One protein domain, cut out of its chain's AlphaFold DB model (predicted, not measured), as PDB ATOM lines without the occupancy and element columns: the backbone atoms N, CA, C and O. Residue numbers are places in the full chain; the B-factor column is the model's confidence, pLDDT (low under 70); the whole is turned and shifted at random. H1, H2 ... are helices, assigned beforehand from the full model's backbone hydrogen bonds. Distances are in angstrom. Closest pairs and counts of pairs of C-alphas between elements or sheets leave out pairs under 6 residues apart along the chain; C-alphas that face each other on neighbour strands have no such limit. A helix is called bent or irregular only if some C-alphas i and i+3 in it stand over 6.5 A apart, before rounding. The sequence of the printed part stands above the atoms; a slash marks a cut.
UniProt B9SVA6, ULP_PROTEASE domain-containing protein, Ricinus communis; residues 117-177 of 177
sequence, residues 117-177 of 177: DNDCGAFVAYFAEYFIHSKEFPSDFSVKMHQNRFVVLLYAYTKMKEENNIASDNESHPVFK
ATOM      1  N   ASP A 117     271.255 253.908 261.936       89.75
ATOM      2  CA  ASP A 117     271.757 255.211 262.388       89.75
ATOM      3  C   ASP A 117     273.132 255.070 263.062       89.75
ATOM      4  O   ASP A 117     273.677 253.972 263.129       89.75
ATOM      5  N   ASN A 118     273.713 256.143 263.605       90.19
ATOM      6  CA  ASN A 118     275.045 256.144 264.241       90.19
ATOM      7  C   ASN A 118     275.070 255.536 265.665       90.19
ATOM      8  O   ASN A 118     275.678 256.084 266.583       90.19
ATOM      9  N   ASP A 119     274.454 254.364 265.837       92.25
ATOM     10  CA  ASP A 119     274.205 253.722 267.133       92.25
ATOM     11  C   ASP A 119     275.040 252.448 267.380       92.25
ATOM     12  O   ASP A 119     274.664 251.599 268.191       92.25
ATOM     13  N   CYS A 120     276.176 252.279 266.695       92.19
ATOM     14  CA  CYS A 120     276.931 251.016 266.658       92.19
ATOM     15  C   CYS A 120     277.295 250.505 268.055       92.19
ATOM     16  O   CYS A 120     277.181 249.313 268.326       92.19
ATOM     17  N   GLY A 121     277.651 251.408 268.973       91.44
ATOM     18  CA  GLY A 121     277.956 251.059 270.359       91.44
ATOM     19  C   GLY A 121     276.770 250.436 271.100       91.44
ATOM     20  O   GLY A 121     276.958 249.492 271.862       91.44
ATOM     21  N   ALA A 122     275.544 250.901 270.839       90.69
ATOM     22  CA  ALA A 122     274.345 250.326 271.442       90.69
ATOM     23  C   ALA A 122     274.055 248.926 270.887       90.69
ATOM     24  O   ALA A 122     273.729 248.035 271.664       90.69
ATOM     25  N   PHE A 123     274.231 248.716 269.577       91.44
ATOM     26  CA  PHE A 123     274.092 247.396 268.950       91.44
ATOM     27  C   PHE A 123     275.164 246.414 269.441       91.44
ATOM     28  O   PHE A 123     274.838 245.283 269.783       91.44
ATOM     29  N   VAL A 124     276.428 246.837 269.557       92.69
ATOM     30  CA  VAL A 124     277.515 245.991 270.081       92.69
ATOM     31  C   VAL A 124     277.262 245.600 271.537       92.69
ATOM     32  O   VAL A 124     277.381 244.425 271.881       92.69
ATOM     33  N   ALA A 125     276.881 246.557 272.391       91.81
ATOM     34  CA  ALA A 125     276.580 246.281 273.795       91.81
ATOM     35  C   ALA A 125     275.361 245.357 273.949       91.81
ATOM     36  O   ALA A 125     275.383 244.435 274.764       91.81
ATOM     37  N   TYR A 126     274.344 245.567 273.112       88.94
ATOM     38  CA  TYR A 126     273.187 244.691 272.992       88.94
ATOM     39  C   TYR A 126     273.630 243.277 272.623       88.94
ATOM     40  O   TYR A 126     273.456 242.370 273.432       88.94
ATOM     41  N   PHE A 127     274.304 243.075 271.486       90.38
ATOM     42  CA  PHE A 127     274.775 241.756 271.047       90.38
ATOM     43  C   PHE A 127     275.657 241.055 272.082       90.38
ATOM     44  O   PHE A 127     275.480 239.860 272.313       90.38
ATOM     45  N   ALA A 128     276.555 241.780 272.752       91.19
ATOM     46  CA  ALA A 128     277.359 241.228 273.838       91.19
ATOM     47  C   ALA A 128     276.480 240.665 274.968       91.19
ATOM     48  O   ALA A 128     276.706 239.544 275.420       91.19
ATOM     49  N   GLU A 129     275.439 241.394 275.385       88.56
ATOM     50  CA  GLU A 129     274.489 240.904 276.386       88.56
ATOM     51  C   GLU A 129     273.760 239.633 275.920       88.56
ATOM     52  O   GLU A 129     273.615 238.705 276.720       88.56
ATOM     53  N   TYR A 130     273.352 239.540 274.649       87.12
ATOM     54  CA  TYR A 130     272.722 238.321 274.110       87.12
ATOM     55  C   TYR A 130     273.665 237.133 274.114       87.12
ATOM     56  O   TYR A 130     273.279 236.063 274.584       87.12
ATOM     57  N   PHE A 131     274.896 237.307 273.630       87.56
ATOM     58  CA  PHE A 131     275.862 236.213 273.554       87.56
ATOM     59  C   PHE A 131     276.276 235.707 274.937       87.56
ATOM     60  O   PHE A 131     276.404 234.500 275.121       87.56
ATOM     61  N   ILE A 132     276.424 236.600 275.922       90.62
ATOM     62  CA  ILE A 132     276.753 236.214 277.302       90.62
ATOM     63  C   ILE A 132     275.603 235.423 277.939       90.62
ATOM     64  O   ILE A 132     275.842 234.415 278.602       90.62
ATOM     65  N   HIS A 133     274.355 235.850 277.732       86.75
ATOM     66  CA  HIS A 133     273.192 235.235 278.379       86.75
ATOM     67  C   HIS A 133     272.500 234.151 277.540       86.75
ATOM     68  O   HIS A 133     271.523 233.573 278.009       86.75
ATOM     69  N   SER A 134     272.973 233.881 276.318       82.56
ATOM     70  CA  SER A 134     272.337 232.969 275.350       82.56
ATOM     71  C   SER A 134     270.839 233.247 275.139       82.56
ATOM     72  O   SER A 134     270.035 232.324 275.030       82.56
ATOM     73  N   LYS A 135     270.451 234.528 275.128       76.75
ATOM     74  CA  LYS A 135     269.056 234.944 274.915       76.75
ATOM     75  C   LYS A 135     268.738 235.015 273.421       76.75
ATOM     76  O   LYS A 135     269.605 235.348 272.618       76.75
ATOM     77  N   GLU A 136     267.485 234.752 273.065       77.75
ATOM     78  CA  GLU A 136     266.975 235.013 271.715       77.75
ATOM     79  C   GLU A 136     266.905 236.521 271.444       77.75
ATOM     80  O   GLU A 136     266.705 237.304 272.375       77.75
ATOM     81  N   PHE A 137     267.063 236.927 270.181       73.44
ATOM     82  CA  PHE A 137     266.970 238.330 269.776       73.44
ATOM     83  C   PHE A 137     265.501 238.779 269.749       73.44
ATOM     84  O   PHE A 137     264.748 238.309 268.894       73.44
ATOM     85  N   PRO A 138     265.059 239.684 270.641       68.25
ATOM     86  CA  PRO A 138     263.732 240.262 270.544       68.25
ATOM     87  C   PRO A 138     263.585 241.055 269.244       68.25
ATOM     88  O   PRO A 138     264.460 241.836 268.862       68.25
ATOM     89  N   SER A 139     262.450 240.867 268.574       71.12
ATOM     90  CA  SER A 139     262.124 241.541 267.313       71.12
ATOM     91  C   SER A 139     261.902 243.051 267.464       71.12
ATOM     92  O   SER A 139     261.904 243.773 266.474       71.12
ATOM     93  N   ASP A 140     261.695 243.538 268.688       75.81
ATOM     94  CA  ASP A 140     261.334 244.915 269.032       75.81
ATOM     95  C   ASP A 140     262.499 245.708 269.655       75.81
ATOM     96  O   ASP A 140     262.297 246.572 270.512       75.81
ATOM     97  N   PHE A 141     263.739 245.445 269.221       83.19
ATOM     98  CA  PHE A 141     264.909 246.163 269.726       83.19
ATOM     99  C   PHE A 141     264.756 247.689 269.607       83.19
ATOM    100  O   PHE A 141     264.699 248.257 268.516       83.19
ATOM    101  N   SER A 142     264.753 248.360 270.761       87.88
ATOM    102  CA  SER A 142     264.765 249.817 270.870       87.88
ATOM    103  C   SER A 142     266.103 250.297 271.422       87.88
ATOM    104  O   SER A 142     266.414 250.105 272.603       87.88
ATOM    105  N   VAL A 143     266.869 250.985 270.573       89.62
ATOM    106  CA  VAL A 143     268.175 251.567 270.917       89.62
ATOM    107  C   VAL A 143     268.075 252.455 272.157       89.62
ATOM    108  O   VAL A 143     268.849 252.291 273.098       89.62
ATOM    109  N   LYS A 144     267.081 253.354 272.208       91.12
ATOM    110  CA  LYS A 144     266.899 254.290 273.330       91.12
ATOM    111  C   LYS A 144     266.623 253.575 274.646       91.12
ATOM    112  O   LYS A 144     267.194 253.936 275.672       91.12
ATOM    113  N   MET A 145     265.767 252.553 274.629       89.06
ATOM    114  CA  MET A 145     265.470 251.772 275.833       89.06
ATOM    115  C   MET A 145     266.726 251.074 276.352       89.06
ATOM    116  O   MET A 145     266.989 251.068 277.554       89.06
ATOM    117  N   HIS A 146     267.535 250.540 275.440       89.88
ATOM    118  CA  HIS A 146     268.761 249.843 275.790       89.88
ATOM    119  C   HIS A 146     269.847 250.783 276.328       89.88
ATOM    120  O   HIS A 146     270.455 250.499 277.360       89.88
ATOM    121  N   GLN A 147     270.033 251.941 275.689       91.88
ATOM    122  CA  GLN A 147     270.920 252.998 276.174       91.88
ATOM    123  C   GLN A 147     270.497 253.480 277.564       91.88
ATOM    124  O   GLN A 147     271.328 253.523 278.466       91.88
ATOM    125  N   ASN A 148     269.207 253.764 277.774       93.38
ATOM    126  CA  ASN A 148     268.692 254.186 279.077       93.38
ATOM    127  C   ASN A 148     268.971 253.139 280.161       93.38
ATOM    128  O   ASN A 148     269.424 253.490 281.250       93.38
ATOM    129  N   ARG A 149     268.756 251.852 279.858       93.31
ATOM    130  CA  ARG A 149     269.059 250.759 280.787       93.31
ATOM    131  C   ARG A 149     270.538 250.750 281.167       93.31
ATOM    132  O   ARG A 149     270.843 250.700 282.354       93.31
ATOM    133  N   PHE A 150     271.444 250.851 280.195       91.38
ATOM    134  CA  PHE A 150     272.881 250.895 280.475       91.38
ATOM    135  C   PHE A 150     273.310 252.147 281.236       91.38
ATOM    136  O   PHE A 150     274.116 252.036 282.152       91.38
ATOM    137  N   VAL A 151     272.758 253.319 280.917       94.50
ATOM    138  CA  VAL A 151     273.049 254.560 281.649       94.50
ATOM    139  C   VAL A 151     272.648 254.424 283.117       94.50
ATOM    140  O   VAL A 151     273.444 254.746 283.997       94.50
ATOM    141  N   VAL A 152     271.453 253.893 283.395       95.50
ATOM    142  CA  VAL A 152     270.994 253.641 284.770       95.50
ATOM    143  C   VAL A 152     271.889 252.613 285.466       95.50
ATOM    144  O   VAL A 152     272.289 252.835 286.607       95.50
ATOM    145  N   LEU A 153     272.242 251.523 284.776       92.38
ATOM    146  CA  LEU A 153     273.109 250.465 285.298       92.38
ATOM    147  C   LEU A 153     274.488 251.012 285.697       92.38
ATOM    148  O   LEU A 153     274.956 250.776 286.809       92.38
ATOM    149  N   LEU A 154     275.114 251.770 284.796       92.62
ATOM    150  CA  LEU A 154     276.431 252.367 284.988       92.62
ATOM    151  C   LEU A 154     276.404 253.425 286.088       92.62
ATOM    152  O   LEU A 154     277.297 253.448 286.923       92.62
ATOM    153  N   TYR A 155     275.367 254.262 286.135       94.69
ATOM    154  CA  TYR A 155     275.225 255.263 287.189       94.69
ATOM    155  C   TYR A 155     275.053 254.629 288.573       94.69
ATOM    156  O   TYR A 155     275.697 255.029 289.539       94.69
ATOM    157  N   ALA A 156     274.195 253.617 288.688       93.75
ATOM    158  CA  ALA A 156     274.023 252.897 289.942       93.75
ATOM    159  C   ALA A 156     275.317 252.177 290.353       93.75
ATOM    160  O   ALA A 156     275.667 252.168 291.532       93.75
ATOM    161  N   TYR A 157     276.062 251.635 289.385       89.88
ATOM    162  CA  TYR A 157     277.362 251.027 289.639       89.88
ATOM    163  C   TYR A 157     278.384 252.018 290.192       89.88
ATOM    164  O   TYR A 157     279.032 251.739 291.202       89.88
ATOM    165  N   THR A 158     278.526 253.180 289.551       88.94
ATOM    166  CA  THR A 158     279.470 254.209 289.995       88.94
ATOM    167  C   THR A 158     279.084 254.743 291.366       88.94
ATOM    168  O   THR A 158     279.953 254.851 292.226       88.94
ATOM    169  N   LYS A 159     277.790 254.971 291.625       91.50
ATOM    170  CA  LYS A 159     277.301 255.386 292.948       91.50
ATOM    171  C   LYS A 159     277.626 254.375 294.036       91.50
ATOM    172  O   LYS A 159     278.174 254.743 295.068       91.50
ATOM    173  N   MET A 160     277.364 253.100 293.776       89.50
ATOM    174  CA  MET A 160     277.708 252.032 294.706       89.50
ATOM    175  C   MET A 160     279.224 251.971 294.960       89.50
ATOM    176  O   MET A 160     279.639 251.758 296.096       89.50
ATOM    177  N   LYS A 161     280.069 252.168 293.941       86.69
ATOM    178  CA  LYS A 161     281.529 252.214 294.131       86.69
ATOM    179  C   LYS A 161     281.986 253.399 294.972       86.69
ATOM    180  O   LYS A 161     282.821 253.210 295.854       86.69
ATOM    181  N   GLU A 162     281.435 254.585 294.710       88.31
ATOM    182  CA  GLU A 162     281.716 255.804 295.473       88.31
ATOM    183  C   GLU A 162     281.351 255.623 296.951       88.31
ATOM    184  O   GLU A 162     282.176 255.874 297.823       88.31
ATOM    185  N   GLU A 163     280.141 255.137 297.239       89.25
ATOM    186  CA  GLU A 163     279.649 254.948 298.611       89.25
ATOM    187  C   GLU A 163     280.466 253.915 299.396       89.25
ATOM    188  O   GLU A 163     280.694 254.078 300.594       89.25
ATOM    189  N   ASN A 164     280.938 252.864 298.721       85.00
ATOM    190  CA  ASN A 164     281.699 251.786 299.350       85.00
ATOM    191  C   ASN A 164     283.222 252.005 299.321       85.00
ATOM    192  O   ASN A 164     283.960 251.136 299.779       85.00
ATOM    193  N   ASN A 165     283.708 253.141 298.802       83.00
ATOM    194  CA  ASN A 165     285.139 253.436 298.624       83.00
ATOM    195  C   ASN A 165     285.910 252.303 297.914       83.00
ATOM    196  O   ASN A 165     287.066 252.016 298.234       83.00
ATOM    197  N   ILE A 166     285.266 251.634 296.952       79.12
ATOM    198  CA  ILE A 166     285.859 250.501 296.238       79.12
ATOM    199  C   ILE A 166     286.808 251.047 295.172       79.12
ATOM    200  O   ILE A 166     286.380 251.571 294.145       79.12
ATOM    201  N   ALA A 167     288.110 250.896 295.415       71.44
ATOM    202  CA  ALA A 167     289.158 251.333 294.495       71.44
ATOM    203  C   ALA A 167     289.378 250.377 293.304       71.44
ATOM    204  O   ALA A 167     290.076 250.744 292.361       71.44
ATOM    205  N   SER A 168     288.822 249.157 293.344       69.88
ATOM    206  CA  SER A 168     289.090 248.108 292.353       69.88
ATOM    207  C   SER A 168     287.820 247.539 291.717       69.88
ATOM    208  O   SER A 168     286.820 247.276 292.378       69.88
ATOM    209  N   ASP A 169     287.872 247.306 290.408       65.69
ATOM    210  CA  ASP A 169     286.763 246.774 289.605       65.69
ATOM    211  C   ASP A 169     286.485 245.281 289.850       65.69
ATOM    212  O   ASP A 169     285.556 244.726 289.267       65.69
ATOM    213  N   ASN A 170     287.276 244.623 290.701       65.81
ATOM    214  CA  ASN A 170     287.291 243.172 290.860       65.81
ATOM    215  C   ASN A 170     286.180 242.587 291.751       65.81
ATOM    216  O   ASN A 170     286.003 241.372 291.716       65.81
ATOM    217  N   GLU A 171     285.439 243.389 292.531       55.44
ATOM    218  CA  GLU A 171     284.645 242.828 293.642       55.44
ATOM    219  C   GLU A 171     283.179 243.256 293.773       55.44
ATOM    220  O   GLU A 171     282.524 242.914 294.756       55.44
ATOM    221  N   SER A 172     282.580 243.934 292.794       57.91
ATOM    222  CA  SER A 172     281.135 244.165 292.869       57.91
ATOM    223  C   SER A 172     280.509 244.371 291.500       57.91
ATOM    224  O   SER A 172     281.007 245.151 290.692       57.91
ATOM    225  N   HIS A 173     279.396 243.683 291.255       53.84
ATOM    226  CA  HIS A 173     278.473 243.963 290.163       53.84
ATOM    227  C   HIS A 173     277.113 244.299 290.782       53.84
ATOM    228  O   HIS A 173     276.646 243.564 291.658       53.84
ATOM    229  N   PRO A 174     276.448 245.381 290.354       56.06
ATOM    230  CA  PRO A 174     275.143 245.723 290.885       56.06
ATOM    231  C   PRO A 174     274.111 244.705 290.385       56.06
ATOM    232  O   PRO A 174     273.926 244.516 289.182       56.06
ATOM    233  N   VAL A 175     273.459 244.017 291.326       56.25
ATOM    234  CA  VAL A 175     272.429 243.009 291.046       56.25
ATOM    235  C   VAL A 175     271.072 243.704 290.970       56.25
ATOM    236  O   VAL A 175     270.503 244.084 291.993       56.25
ATOM    237  N   PHE A 176     270.542 243.852 289.758       50.25
ATOM    238  CA  PHE A 176     269.183 244.344 289.537       50.25
ATOM    239  C   PHE A 176     268.244 243.142 289.411       50.25
ATOM    240  O   PHE A 176     268.436 242.299 288.537       50.25
ATOM    241  N   LYS A 177     267.287 243.043 290.339       40.75
ATOM    242  CA  LYS A 177     266.201 242.053 290.331       40.75
ATOM    243  C   LYS A 177     264.981 242.606 289.617       40.75
ATOM    244  O   LYS A 177     264.705 243.810 289.817       40.75
TER     245      LYS A 177
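AT A GLANCE: This is residues 117 to 177 of the 177 residues of the protein "ULP_PROTEASE domain-containing protein" of Ricinus communis (UniProt B9SVA6). Two helices meet near their first residues and make an L, with the shorter H1 as one arm and the longer H2 as the other. The link of residues 134 to 142 bows out from the far end of H1 and returns to the corner, and the tail of residues 164 to 177 folds back from the end of H2 on the side toward which H1 runs. The printed part has 61 residues with two named helices, H1 then H2, and no named strand; the class is all helix. The whole is loose, with a radius of gyration of the C-alphas of 13.8 A, and elongated, spanning 40 by 24 by 20 A.

HOW THE PARTS SIT: H1, residues 120 to 133, and H2, residues 143 to 163, touch, and the closest C-alphas are those of Ala 122 and Val 143, 6.3 A apart. H1 touches H2 with residues 122 to 126 alone, and H2 touches H1 with residues 143 to 147 alone. Their lines are about perpendicular, at 74 degrees. Their centres are 15.5 A apart. In H1 and H2 every backbone O i to N i+4 pair is within hydrogen-bond range.

IN THESE COORDINATES: H1 begins at C-alpha 120, (276.931, 251.016, 266.658), and measures 20.0 A from first to last C-alpha. H2 begins at C-alpha 143, (268.175, 251.567, 270.917), and ends at C-alpha 163, (279.649, 254.948, 298.611), 30.2 A from the first. Neither helix is bent.

THE WHOLE: The two C-alphas farthest apart are those of Ser 139 and Asn 165, at 40.6 A. The printed part has no cut and ends at Lys 177, the chain's last residue. The link from H1 to H2, 9 residues, is short. Residues 164 to 177 hold no named element. The mean pLDDT of the printed part is 82.6; residue 138 and residues 168 to 177 are under 70.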